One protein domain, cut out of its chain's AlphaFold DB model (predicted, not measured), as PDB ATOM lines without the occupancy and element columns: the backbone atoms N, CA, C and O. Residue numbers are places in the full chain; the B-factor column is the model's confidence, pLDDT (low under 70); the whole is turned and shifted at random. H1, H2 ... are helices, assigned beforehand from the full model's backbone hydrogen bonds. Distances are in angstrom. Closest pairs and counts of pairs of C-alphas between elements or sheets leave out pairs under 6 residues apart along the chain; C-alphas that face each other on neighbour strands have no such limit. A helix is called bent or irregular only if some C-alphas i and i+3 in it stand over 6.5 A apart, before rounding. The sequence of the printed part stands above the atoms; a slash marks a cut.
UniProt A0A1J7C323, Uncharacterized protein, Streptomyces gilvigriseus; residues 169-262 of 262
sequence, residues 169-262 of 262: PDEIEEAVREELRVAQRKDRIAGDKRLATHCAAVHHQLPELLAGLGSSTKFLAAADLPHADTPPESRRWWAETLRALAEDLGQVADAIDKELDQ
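Overview. This is residues 169 to 262 of the 262 residues of an uncharacterized protein of Streptomyces gilvigriseus (UniProt A0A1J7C323). Three long helices follow one another as the legs of a loose zigzag: H1 runs one way, H2 returns from its far end, and H3 sets out again after a second turn. The first part of H2 stands crosswise at the turn after H1, and a kink of 89 degrees near residue 202 leads into its longer remainder; no helix touches another, and residues 243 to 262, the last part of H3 and the tail after it, stand free. The printed part has 94 residues with three named helices in the order H1, H2, H3 and no named strand, and its class is all helix. It is loose, with a radius of gyration of the C-alphas of 16.4 A, and elongated, spanning 48 by 30 by 21 A.

Along the chain. H1 covers residues 169 to 190 and measures 31.1 A from first to last C-alpha, beginning with C-alpha 169 at (26.148, -19.818, 10.308). H2 covers residues 195 to 222 and measures 34.2 A, beginning with C-alpha 195 at (42.882, -7.420, 39.808). H2 is irregular: C-alphas 201 and 204 are 7.6 A apart. H3, the longest helix by residues with 29, covers residues 232 to 260 and measures 42.5 A, ending with C-alpha 260 at (40.622, 13.471, 36.123).

Arrangement. H1 and H2 are close but not clearly touching, with 1 pair of C-alphas within 8 A. Their closest C-alphas are those of Ile 189 and Leu 195, 6.9 A apart. Their lines stand at a shallow tilt of 25 degrees, opposite ways, though the line of the kinked H2 is a rough one. Their centres are 13.9 A apart. H2 and H3 are apart, though they follow each other in the chain. H1 and H3 are apart too. In H1 and H3 every O i to N i+4 pair is within hydrogen-bond range; in H2 17 of 24 are.

Size, cuts and confidence. The C-alphas farthest apart in the domain are those of Asp 229 and Gln 262, at 49.7 A. The first and last printed C-alphas, those of Pro 169 and Gln 262, are 49.3 A apart. The printed part has no cut, and residue 262 is the chain's last. The link from H1 to H2 has 4 residues and is tight; the link from H2 to H3 has 9 residues and is short but not tight. The mean pLDDT of the printed part is 88.2, and residues 170 and 262 are under 70.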
ATOM      1  N   PRO A 169      26.781 -19.555   9.014       77.69
ATOM      2  CA  PRO A 169      26.148 -19.818  10.308       77.69
ATOM      3  C   PRO A 169      27.073 -20.525  11.305       77.69
ATOM      4  O   PRO A 169      27.134 -20.116  12.460       77.69
ATOM      5  N   ASP A 170      27.833 -21.522  10.850       67.75
ATOM      6  CA  ASP A 170      28.764 -22.277  11.697       67.75
ATOM      7  C   ASP A 170      29.926 -21.383  12.152       67.75
ATOM      8  O   ASP A 170      30.337 -21.438  13.310       67.75
ATOM      9  N   GLU A 171      30.434 -20.528  11.253       76.19
ATOM     10  CA  GLU A 171      31.480 -19.546  11.573       76.19
ATOM     11  C   GLU A 171      30.998 -18.529  12.621       76.19
ATOM     12  O   GLU A 171      31.741 -18.201  13.547       76.19
ATOM     13  N   ILE A 172      29.747 -18.062  12.516       78.38
ATOM     14  CA  ILE A 172      29.136 -17.153  13.497       78.38
ATOM     15  C   ILE A 172      28.936 -17.861  14.839       78.38
ATOM     16  O   ILE A 172      29.286 -17.302  15.878       78.38
ATOM     17  N   GLU A 173      28.394 -19.080  14.843       72.31
ATOM     18  CA  GLU A 173      28.162 -19.838  16.077       72.31
ATOM     19  C   GLU A 173      29.475 -20.098  16.826       72.31
ATOM     20  O   GLU A 173      29.554 -19.932  18.045       72.31
ATOM     21  N   GLU A 174      30.525 -20.480  16.097       75.94
ATOM     22  CA  GLU A 174      31.858 -20.670  16.658       75.94
ATOM     23  C   GLU A 174      32.418 -19.362  17.225       75.94
ATOM     24  O   GLU A 174      32.844 -19.349  18.379       75.94
ATOM     25  N   ALA A 175      32.348 -18.257  16.475       81.31
ATOM     26  CA  ALA A 175      32.820 -16.951  16.934       81.31
ATOM     27  C   ALA A 175      32.107 -16.489  18.218       81.31
ATOM     28  O   ALA A 175      32.772 -16.100  19.180       81.31
ATOM     29  N   VAL A 176      30.776 -16.608  18.272       81.06
ATOM     30  CA  VAL A 176      29.973 -16.273  19.462       81.06
ATOM     31  C   VAL A 176      30.363 -17.150  20.651       81.06
ATOM     32  O   VAL A 176      30.476 -16.666  21.777       81.06
ATOM     33  N   ARG A 177      30.601 -18.446  20.424       74.38
ATOM     34  CA  ARG A 177      31.014 -19.368  21.488       74.38
ATOM     35  C   ARG A 177      32.384 -19.001  22.055       74.38
ATOM     36  O   ARG A 177      32.551 -19.031  23.274       74.38
ATOM     37  N   GLU A 178      33.349 -18.666  21.203       83.62
ATOM     38  CA  GLU A 178      34.671 -18.226  21.659       83.62
ATOM     39  C   GLU A 178      34.594 -16.887  22.405       83.62
ATOM     40  O   GLU A 178      35.191 -16.750  23.476       83.62
ATOM     41  N   GLU A 179      33.810 -15.927  21.906       89.25
ATOM     42  CA  GLU A 179      33.587 -14.648  22.589       89.25
ATOM     43  C   GLU A 179      32.981 -14.861  23.981       89.25
ATOM     44  O   GLU A 179      33.494 -14.322  24.965       89.25
ATOM     45  N   LEU A 180      31.964 -15.721  24.094       83.75
ATOM     46  CA  LEU A 180      31.335 -16.049  25.372       83.75
ATOM     47  C   LEU A 180      32.319 -16.708  26.349       83.75
ATOM     48  O   LEU A 180      32.325 -16.368  27.532       83.75
ATOM     49  N   ARG A 181      33.182 -17.619  25.883       79.56
ATOM     50  CA  ARG A 181      34.218 -18.230  26.738       79.56
ATOM     51  C   ARG A 181      35.188 -17.187  27.278       79.56
ATOM     52  O   ARG A 181      35.518 -17.208  28.467       79.56
ATOM     53  N   VAL A 182      35.627 -16.264  26.423       86.38
ATOM     54  CA  VAL A 182      36.509 -15.164  26.829       86.38
ATOM     55  C   VAL A 182      35.792 -14.221  27.798       86.38
ATOM     56  O   VAL A 182      36.391 -13.830  28.799       86.38
ATOM     57  N   ALA A 183      34.521 -13.890  27.558       87.19
ATOM     58  CA  ALA A 183      33.711 -13.066  28.458       87.19
ATOM     59  C   ALA A 183      33.566 -13.715  29.844       87.19
ATOM     60  O   ALA A 183      33.910 -13.100  30.848       87.19
ATOM     61  N   GLN A 184      33.222 -15.004  29.907       86.69
ATOM     62  CA  GLN A 184      33.132 -15.740  31.174       86.69
ATOM     63  C   GLN A 184      34.464 -15.792  31.929       86.69
ATOM     64  O   GLN A 184      34.498 -15.778  33.162       86.69
ATOM     65  N   ARG A 185      35.592 -15.880  31.214       88.94
ATOM     66  CA  ARG A 185      36.916 -15.773  31.837       88.94
ATOM     67  C   ARG A 185      37.136 -14.378  32.422       88.94
ATOM     68  O   ARG A 185      37.661 -14.280  33.530       88.94
ATOM     69  N   LYS A 186      36.735 -13.324  31.707       88.31
ATOM     70  CA  LYS A 186      36.813 -11.939  32.195       88.31
ATOM     71  C   LYS A 186      35.959 -11.739  33.447       88.31
ATOM     72  O   LYS A 186      36.467 -11.149  34.390       88.31
ATOM     73  N   ASP A 187      34.762 -12.321  33.520       85.19
ATOM     74  CA  ASP A 187      33.913 -12.261  34.723       85.19
ATOM     75  C   ASP A 187      34.606 -12.884  35.943       85.19
ATOM     76  O   ASP A 187      34.609 -12.312  37.035       85.19
ATOM     77  N   ARG A 188      35.269 -14.034  35.758       87.88
ATOM     78  CA  ARG A 188      36.058 -14.665  36.830       87.88
ATOM     79  C   ARG A 188      37.223 -13.784  37.280       87.88
ATOM     80  O   ARG A 188      37.474 -13.685  38.476       87.88
ATOM     81  N   ILE A 189      37.918 -13.143  36.338       89.81
ATOM     82  CA  ILE A 189      39.021 -12.218  36.634       89.81
ATOM     83  C   ILE A 189      38.504 -10.968  37.358       89.81
ATOM     84  O   ILE A 189      39.146 -10.514  38.301       89.81
ATOM     85  N   ALA A 190      37.342 -10.439  36.967       87.25
ATOM     86  CA  ALA A 190      36.716  -9.285  37.610       87.25
ATOM     87  C   ALA A 190      36.380  -9.549  39.088       87.25
ATOM     88  O   ALA A 190      36.485  -8.647  39.917       87.25
ATOM     89  N   GLY A 191      36.035 -10.793  39.433       85.88
ATOM     90  CA  GLY A 191      35.839 -11.220  40.820       85.88
ATOM     91  C   GLY A 191      37.131 -11.437  41.624       85.88
ATOM     92  O   GLY A 191      37.069 -11.582  42.849       85.88
ATOM     93  N   ASP A 192      38.303 -11.470  40.981       90.44
ATOM     94  CA  ASP A 192      39.582 -11.662  41.666       90.44
ATOM     95  C   ASP A 192      40.051 -10.357  42.324       90.44
ATOM     96  O   ASP A 192      40.367  -9.361  41.671       90.44
ATOM     97  N   LYS A 193      40.185 -10.380  43.654       91.44
ATOM     98  CA  LYS A 193      40.646  -9.237  44.459       91.44
ATOM     99  C   LYS A 193      42.035  -8.733  44.057       91.44
ATOM    100  O   LYS A 193      42.361  -7.578  44.326       91.44
ATOM    101  N   ARG A 194      42.866  -9.579  43.439       87.50
ATOM    102  CA  ARG A 194      44.204  -9.203  42.956       87.50
ATOM    103  C   ARG A 194      44.151  -8.289  41.735       87.50
ATOM    104  O   ARG A 194      45.157  -7.631  41.463       87.50
ATOM    105  N   LEU A 195      43.026  -8.226  41.019       85.31
ATOM    106  CA  LEU A 195      42.882  -7.420  39.808       85.31
ATOM    107  C   LEU A 195      43.200  -5.944  40.066       85.31
ATOM    108  O   LEU A 195      43.978  -5.356  39.321       85.31
ATOM    109  N   ALA A 196      42.687  -5.370  41.161       83.50
ATOM    110  CA  ALA A 196      42.927  -3.968  41.513       83.50
ATOM    111  C   ALA A 196      44.427  -3.651  41.650       83.50
ATOM    112  O   ALA A 196      44.906  -2.646  41.134       83.50
ATOM    113  N   THR A 197      45.193  -4.550  42.274       89.12
ATOM    114  CA  THR A 197      46.648  -4.403  42.437       89.12
ATOM    115  C   THR A 197      47.403  -4.490  41.109       89.12
ATOM    116  O   THR A 197      48.446  -3.862  40.955       89.12
ATOM    117  N   HIS A 198      46.892  -5.258  40.145       87.44
ATOM    118  CA  HIS A 198      47.567  -5.510  38.868       87.44
ATOM    119  C   HIS A 198      47.032  -4.655  37.714       87.44
ATOM    120  O   HIS A 198      47.616  -4.679  36.632       87.44
ATOM    121  N   CYS A 199      45.971  -3.873  37.927       85.31
ATOM    122  CA  CYS A 199      45.320  -3.073  36.890       85.31
ATOM    123  C   CYS A 199      46.309  -2.123  36.190       85.31
ATOM    124  O   CYS A 199      46.398  -2.097  34.963       85.31
ATOM    125  N   ALA A 200      47.168  -1.449  36.963       83.06
ATOM    126  CA  ALA A 200      48.217  -0.584  36.424       83.06
ATOM    127  C   ALA A 200      49.230  -1.337  35.538       83.06
ATOM    128  O   ALA A 200      49.738  -0.775  34.571       83.06
ATOM    129  N   ALA A 201      49.508  -2.614  35.812       85.38
ATOM    130  CA  ALA A 201      50.426  -3.412  34.998       85.38
ATOM    131  C   ALA A 201      49.805  -3.823  33.652       85.38
ATOM    132  O   ALA A 201      50.524  -3.978  32.664       85.38
ATOM    133  N   VAL A 202      48.477  -3.963  33.589       87.31
ATOM    134  CA  VAL A 202      47.754  -4.436  32.396       87.31
ATOM    135  C   VAL A 202      47.027  -3.327  31.630       87.31
ATOM    136  O   VAL A 202      46.411  -3.615  30.609       87.31
ATOM    137  N   HIS A 203      47.126  -2.061  32.052       83.50
ATOM    138  CA  HIS A 203      46.413  -0.938  31.419       83.50
ATOM    139  C   HIS A 203      46.677  -0.819  29.905       83.50
ATOM    140  O   HIS A 203      45.786  -0.471  29.138       83.50
ATOM    141  N   HIS A 204      47.884  -1.169  29.455       88.19
ATOM    142  CA  HIS A 204      48.274  -1.147  28.045       88.19
ATOM    143  C   HIS A 204      47.504  -2.157  27.172       88.19
ATOM    144  O   HIS A 204      47.514  -2.031  25.952       88.19
ATOM    145  N   GLN A 205      46.826  -3.134  27.783       87.12
ATOM    146  CA  GLN A 205      45.955  -4.105  27.110       87.12
ATOM    147  C   GLN A 205      44.508  -3.592  26.967       87.12
ATOM    148  O   GLN A 205      43.730  -4.141  26.187       87.12
ATOM    149  N   LEU A 206      44.119  -2.529  27.691       84.94
ATOM    150  CA  LEU A 206      42.764  -1.963  27.624       84.94
ATOM    151  C   LEU A 206      42.365  -1.486  26.214       84.94
ATOM    152  O   LEU A 206      41.227  -1.748  25.823       84.94
ATOM    153  N   PRO A 207      43.251  -0.870  25.401       88.62
ATOM    154  CA  PRO A 207      42.911  -0.512  24.024       88.62
ATOM    155  C   PRO A 207      42.512  -1.712  23.156       88.62
ATOM    156  O   PRO A 207      41.589  -1.598  22.351       88.62
ATOM    157  N   GLU A 208      43.154  -2.874  23.326       87.25
ATOM    158  CA  GLU A 208      42.800  -4.088  22.577       87.25
ATOM    159  C   GLU A 208      41.425  -4.624  22.991       87.25
ATOM    160  O   GLU A 208      40.628  -5.033  22.144       87.25
ATOM    161  N   LEU A 209      41.104  -4.554  24.286       88.38
ATOM    162  CA  LEU A 209      39.778  -4.908  24.791       88.38
ATOM    163  C   LEU A 209      38.691  -4.001  24.198       88.38
ATOM    164  O   LEU A 209      37.666  -4.504  23.731       88.38
ATOM    165  N   LEU A 210      38.926  -2.686  24.172       89.69
ATOM    166  CA  LEU A 210      38.007  -1.714  23.573       89.69
ATOM    167  C   LEU A 210      37.861  -1.923  22.058       89.69
ATOM    168  O   LEU A 210      36.754  -1.837  21.527       89.69
ATOM    169  N   ALA A 211      38.949  -2.257  21.356       87.94
ATOM    170  CA  ALA A 211      38.901  -2.606  19.937       87.94
ATOM    171  C   ALA A 211      38.066  -3.875  19.675       87.94
ATOM    172  O   ALA A 211      37.333  -3.939  18.682       87.94
ATOM    173  N   GLY A 212      38.138  -4.857  20.581       90.44
ATOM    174  CA  GLY A 212      37.283  -6.045  20.573       90.44
ATOM    175  C   GLY A 212      35.802  -5.682  20.683       90.44
ATOM    176  O   GLY A 212      35.029  -6.024  19.789       90.44
ATOM    177  N   LEU A 213      35.427  -4.895  21.697       91.19
ATOM    178  CA  LEU A 213      34.050  -4.401  21.862       91.19
ATOM    179  C   LEU A 213      33.570  -3.615  20.633       91.19
ATOM    180  O   LEU A 213      32.464  -3.831  20.144       91.19
ATOM    181  N   GLY A 214      34.422  -2.750  20.076       92.00
ATOM    182  CA  GLY A 214      34.117  -2.018  18.846       92.00
ATOM    183  C   GLY A 214      33.866  -2.933  17.642       92.00
ATOM    184  O   GLY A 214      33.056  -2.602  16.775       92.00
ATOM    185  N   SER A 215      34.527  -4.089  17.582       91.75
ATOM    186  CA  SER A 215      34.310  -5.093  16.534       91.75
ATOM    187  C   SER A 215      32.981  -5.827  16.728       91.75
ATOM    188  O   SER A 215      32.229  -5.951  15.760       91.75
ATOM    189  N   SER A 216      32.640  -6.210  17.964       91.06
ATOM    190  CA  SER A 216      31.332  -6.794  18.295       91.06
ATOM    191  C   SER A 216      30.189  -5.824  17.964       91.06
ATOM    192  O   SER A 216      29.219  -6.207  17.312       91.06
ATOM    193  N   THR A 217      30.332  -4.530  18.276       92.06
ATOM    194  CA  THR A 217      29.331  -3.504  17.919       92.06
ATOM    195  C   THR A 217      29.155  -3.358  16.407       92.06
ATOM    196  O   THR A 217      28.027  -3.260  15.924       92.06
ATOM    197  N   LYS A 218      30.247  -3.382  15.628       91.12
ATOM    198  CA  LYS A 218      30.173  -3.358  14.153       91.12
ATOM    199  C   LYS A 218      29.453  -4.584  13.600       91.12
ATOM    200  O   LYS A 218      28.661  -4.444  12.672       91.12
ATOM    201  N   PHE A 219      29.714  -5.764  14.164       91.62
ATOM    202  CA  PHE A 219      29.018  -6.992  13.789       91.62
ATOM    203  C   PHE A 219      27.512  -6.888  14.064       91.62
ATOM    204  O   PHE A 219      26.711  -7.136  13.166       91.62
ATOM    205  N   LEU A 220      27.120  -6.431  15.259       90.50
ATOM    206  CA  LEU A 220      25.710  -6.242  15.622       90.50
ATOM    207  C   LEU A 220      25.004  -5.215  14.726       90.50
ATOM    208  O   LEU A 220      23.855  -5.426  14.342       90.50
ATOM    209  N   ALA A 221      25.690  -4.134  14.348       88.62
ATOM    210  CA  ALA A 221      25.158  -3.152  13.404       88.62
ATOM    211  C   ALA A 221      24.954  -3.743  11.997       88.62
ATOM    212  O   ALA A 221      23.980  -3.412  11.326       88.62
ATOM    213  N   ALA A 222      25.849  -4.633  11.558       90.88
ATOM    214  CA  ALA A 222      25.751  -5.305  10.265       90.88
ATOM    215  C   ALA A 222      24.704  -6.432  10.236       90.88
ATOM    216  O   ALA A 222      24.211  -6.770   9.164       90.88
ATOM    217  N   ALA A 223      24.354  -7.001  11.394       87.19
ATOM    218  CA  ALA A 223      23.396  -8.102  11.514       87.19
ATOM    219  C   ALA A 223      21.933  -7.705  11.219       87.19
ATOM    220  O   ALA A 223      21.071  -8.578  11.189       87.19
ATOM    221  N   ASP A 224      21.651  -6.410  11.026       86.00
ATOM    222  CA  ASP A 224      20.326  -5.858  10.707       86.00
ATOM    223  C   ASP A 224      19.197  -6.380  11.620       86.00
ATOM    224  O   ASP A 224      18.092  -6.728  11.198       86.00
ATOM    225  N   LEU A 225      19.488  -6.415  12.926       85.50
ATOM    226  CA  LEU A 225      18.582  -6.910  13.968       85.50
ATOM    227  C   LEU A 225      17.152  -6.330  13.918       85.50
ATOM    228  O   LEU A 225      16.217  -7.073  14.227       85.50
ATOM    229  N   PRO A 226      16.916  -5.053  13.539       83.38
ATOM    230  CA  PRO A 226      15.558  -4.518  13.435       83.38
ATOM    231  C   PRO A 226      14.674  -5.256  12.418       83.38
ATOM    232  O   PRO A 226      13.468  -5.398  12.662       83.38
ATOM    233  N   HIS A 227      15.271  -5.740  11.323       84.56
ATOM    234  CA  HIS A 227      14.587  -6.410  10.212       84.56
ATOM    235  C   HIS A 227      14.739  -7.937  10.236       84.56
ATOM    236  O   HIS A 227      14.202  -8.615   9.361       84.56
ATOM    237  N   ALA A 228      15.431  -8.491  11.236       86.06
ATOM    238  CA  ALA A 228      15.535  -9.930  11.419       86.06
ATOM    239  C   ALA A 228      14.142 -10.561  11.600       86.06
ATOM    240  O   ALA A 228      13.338 -10.082  12.410       86.06
ATOM    241  N   ASP A 229      13.882 -11.662  10.888       88.94
ATOM    242  CA  ASP A 229      12.644 -12.448  10.981       88.94
ATOM    243  C   ASP A 229      12.584 -13.196  12.322       88.94
ATOM    244  O   ASP A 229      12.918 -14.373  12.445       88.94
ATOM    245  N   THR A 230      12.268 -12.443  13.375       89.12
ATOM    246  CA  THR A 230      12.297 -12.891  14.766       89.12
ATOM    247  C   THR A 230      11.133 -12.309  15.567       89.12
ATOM    248  O   THR A 230      10.626 -11.218  15.251       89.12
ATOM    249  N   PRO A 231      10.702 -13.007  16.636       92.38
ATOM    250  CA  PRO A 231       9.622 -12.535  17.488       92.38
ATOM    251  C   PRO A 231       9.875 -11.115  18.029       92.38
ATOM    252  O   PRO A 231      11.008 -10.775  18.386       92.38
ATOM    253  N   PRO A 232       8.839 -10.260  18.129       89.69
ATOM    254  CA  PRO A 232       8.980  -8.908  18.675       89.69
ATOM    255  C   PRO A 232       9.550  -8.871  20.099       89.69
ATOM    256  O   PRO A 232      10.239  -7.915  20.448       89.69
ATOM    257  N   GLU A 233       9.282  -9.892  20.918       89.06
ATOM    258  CA  GLU A 233       9.847 -10.010  22.267       89.06
ATOM    259  C   GLU A 233      11.373 -10.148  22.264       89.06
ATOM    260  O   GLU A 233      12.036  -9.457  23.035       89.06
ATOM    261  N   SER A 234      11.945 -10.932  21.346       89.88
ATOM    262  CA  SER A 234      13.395 -11.086  21.206       89.88
ATOM    263  C   SER A 234      14.051  -9.757  20.850       89.88
ATOM    264  O   SER A 234      15.032  -9.356  21.473       89.88
ATOM    265  N   ARG A 235      13.454  -9.014  19.908       90.88
ATOM    266  CA  ARG A 235      13.941  -7.684  19.513       90.88
ATOM    267  C   ARG A 235      13.860  -6.666  20.652       90.88
ATOM    268  O   ARG A 235      14.764  -5.843  20.792       90.88
ATOM    269  N   ARG A 236      12.811  -6.720  21.483       92.06
ATOM    270  CA  ARG A 236      12.712  -5.884  22.694       92.06
ATOM    271  C   ARG A 236      13.798  -6.233  23.701       92.06
ATOM    272  O   ARG A 236      14.492  -5.327  24.150       92.06
ATOM    273  N   TRP A 237      13.984  -7.520  23.981       93.44
ATOM    274  CA  TRP A 237      15.006  -7.991  24.911       93.44
ATOM    275  C   TRP A 237      16.422  -7.586  24.468       93.44
ATOM    276  O   TRP A 237      17.203  -7.098  25.286       93.44
ATOM    277  N   TRP A 238      16.742  -7.684  23.171       91.88
ATOM    278  CA  TRP A 238      18.008  -7.166  22.632       91.88
ATOM    279  C   TRP A 238      18.155  -5.663  22.862       91.88
ATOM    280  O   TRP A 238      19.195  -5.214  23.337       91.88
ATOM    281  N   ALA A 239      17.118  -4.877  22.554       92.38
ATOM    282  CA  ALA A 239      17.159  -3.428  22.721       92.38
ATOM    283  C   ALA A 239      17.313  -3.009  24.191       92.38
ATOM    284  O   ALA A 239      18.028  -2.055  24.482       92.38
ATOM    285  N   GLU A 240      16.651  -3.699  25.118       95.81
ATOM    286  CA  GLU A 240      16.800  -3.476  26.561       95.81
ATOM    287  C   GLU A 240      18.214  -3.816  27.033       95.81
ATOM    288  O   GLU A 240      18.855  -2.988  27.677       95.81
ATOM    289  N   THR A 241      18.737  -4.974  26.626       93.50
ATOM    290  CA  THR A 241      20.095  -5.418  26.974       93.50
ATOM    291  C   THR A 241      21.154  -4.444  26.457       93.50
ATOM    292  O   THR A 241      22.047  -4.048  27.201       93.50
ATOM    293  N   LEU A 242      21.042  -3.997  25.201       93.44
ATOM    294  CA  LEU A 242      21.979  -3.033  24.614       93.44
ATOM    295  C   LEU A 242      21.943  -1.674  25.319       93.44
ATOM    296  O   LEU A 242      22.987  -1.043  25.464       93.44
ATOM    297  N   ARG A 243      20.766  -1.220  25.769       95.62
ATOM    298  CA  ARG A 243      20.654   0.025  26.544       95.62
ATOM    299  C   ARG A 243      21.303  -0.102  27.916       95.62
ATOM    300  O   ARG A 243      22.044   0.800  28.281       95.62
ATOM    301  N   ALA A 244      21.068  -1.208  28.622       95.06
ATOM    302  CA  ALA A 244      21.697  -1.460  29.917       95.06
ATOM    303  C   ALA A 244      23.231  -1.480  29.794       95.06
ATOM    304  O   ALA A 244      23.918  -0.774  30.519       95.06
ATOM    305  N   LEU A 245      23.765  -2.185  28.789       93.56
ATOM    306  CA  LEU A 245      25.208  -2.200  28.521       93.56
ATOM    307  C   LEU A 245      25.766  -0.806  28.193       93.56
ATOM    308  O   LEU A 245      26.862  -0.464  28.628       93.56
ATOM    309  N   ALA A 246      25.037  -0.002  27.413       94.19
ATOM    310  CA  ALA A 246      25.455   1.362  27.096       94.19
ATOM    311  C   ALA A 246      25.472   2.265  28.341       94.19
ATOM    312  O   ALA A 246      26.374   3.089  28.476       94.19
ATOM    313  N   GLU A 247      24.504   2.095  29.242       97.12
ATOM    314  CA  GLU A 247      24.449   2.801  30.522       97.12
ATOM    315  C   GLU A 247      25.627   2.414  31.426       97.12
ATOM    316  O   GLU A 247      26.342   3.301  31.889       97.12
ATOM    317  N   ASP A 248      25.891   1.116  31.601       94.69
ATOM    318  CA  ASP A 248      27.010   0.616  32.412       94.69
ATOM    319  C   ASP A 248      28.363   1.141  31.900       94.69
ATOM    320  O   ASP A 248      29.204   1.601  32.676       94.69
ATOM    321  N   LEU A 249      28.576   1.125  30.578       93.94
ATOM    322  CA  LEU A 249      29.787   1.677  29.963       93.94
ATOM    323  C   LEU A 249      29.891   3.199  30.145       93.94
ATOM    324  O   LEU A 249      30.993   3.709  30.354       93.94
ATOM    325  N   GLY A 250      28.763   3.913  30.090       95.50
ATOM    326  CA  GLY A 250      28.696   5.348  30.370       95.50
ATOM    327  C   GLY A 250      29.106   5.672  31.806       95.50
ATOM    328  O   GLY A 250      29.952   6.535  32.013       95.50
ATOM    329  N   GLN A 251      28.613   4.910  32.785       96.81
ATOM    330  CA  GLN A 251      28.985   5.084  34.196       96.81
ATOM    331  C   GLN A 251      30.491   4.902  34.433       96.81
ATOM    332  O   GLN A 251      31.079   5.614  35.249       96.81
ATOM    333  N   VAL A 252      31.130   3.967  33.720       93.81
ATOM    334  CA  VAL A 252      32.588   3.777  33.792       93.81
ATOM    335  C   VAL A 252      33.332   4.988  33.224       93.81
ATOM    336  O   VAL A 252      34.303   5.432  33.833       93.81
ATOM    337  N   ALA A 253      32.889   5.532  32.087       94.50
ATOM    338  CA  ALA A 253      33.494   6.728  31.500       94.50
ATOM    339  C   ALA A 253      33.343   7.951  32.421       94.50
ATOM    340  O   ALA A 253      34.339   8.593  32.746       94.50
ATOM    341  N   ASP A 254      32.134   8.192  32.934       96.50
ATOM    342  CA  ASP A 254      31.844   9.300  33.851       96.50
ATOM    343  C   ASP A 254      32.683   9.217  35.140       96.50
ATOM    344  O   ASP A 254      33.116  10.234  35.687       96.50
ATOM    345  N   ALA A 255      32.928   8.002  35.644       95.06
ATOM    346  CA  ALA A 255      33.781   7.788  36.809       95.06
ATOM    347  C   ALA A 255      35.242   8.176  36.533       95.06
ATOM    348  O   ALA A 255      35.866   8.796  37.394       95.06
ATOM    349  N   ILE A 256      35.766   7.848  35.346       92.56
ATOM    350  CA  ILE A 256      37.124   8.223  34.927       92.56
ATOM    351  C   ILE A 256      37.236   9.743  34.790       92.56
ATOM    352  O   ILE A 256      38.157  10.335  35.350       92.56
ATOM    353  N   ASP A 257      36.290  10.385  34.101       95.44
ATOM    354  CA  ASP A 257      36.299  11.841  33.909       95.44
ATOM    355  C   ASP A 257      36.265  12.578  35.258       95.44
ATOM    356  O   ASP A 257      37.049  13.496  35.502       95.44
ATOM    357  N   LYS A 258      35.444  12.098  36.201       95.75
ATOM    358  CA  LYS A 258      35.373  12.649  37.559       95.75
ATOM    359  C   LYS A 258      36.680  12.518  38.351       95.75
ATOM    360  O   LYS A 258      36.926  13.355  39.221       95.75
ATOM    361  N   GLU A 259      37.469  11.464  38.135       92.81
ATOM    362  CA  GLU A 259      38.796  11.323  38.754       92.81
ATOM    363  C   GLU A 259      39.826  12.267  38.127       92.81
ATOM    364  O   GLU A 259      40.704  12.749  38.835       92.81
ATOM    365  N   LEU A 260      39.718  12.553  36.826       90.31
ATOM    366  CA  LEU A 260      40.622  13.471  36.123       90.31
ATOM    367  C   LEU A 260      40.370  14.947  36.464       90.31
ATOM    368  O   LEU A 260      41.296  15.754  36.381       90.31
ATOM    369  N   ASP A 261      39.140  15.292  36.849       87.19
ATOM    370  CA  ASP A 261      38.739  16.647  37.251       87.19
ATOM    371  C   ASP A 261      39.083  17.002  38.720       87.19
ATOM    372  O   ASP A 261      38.831  18.135  39.150       87.19
ATOM    373  N   GLN A 262      39.631  16.061  39.505       69.25
ATOM    374  CA  GLN A 262      40.034  16.235  40.917       69.25
ATOM    375  C   GLN A 262      41.538  16.472  41.080       69.25
ATOM    376  O   GLN A 262      41.891  17.288  41.965       69.25
TER     377      GLN A 262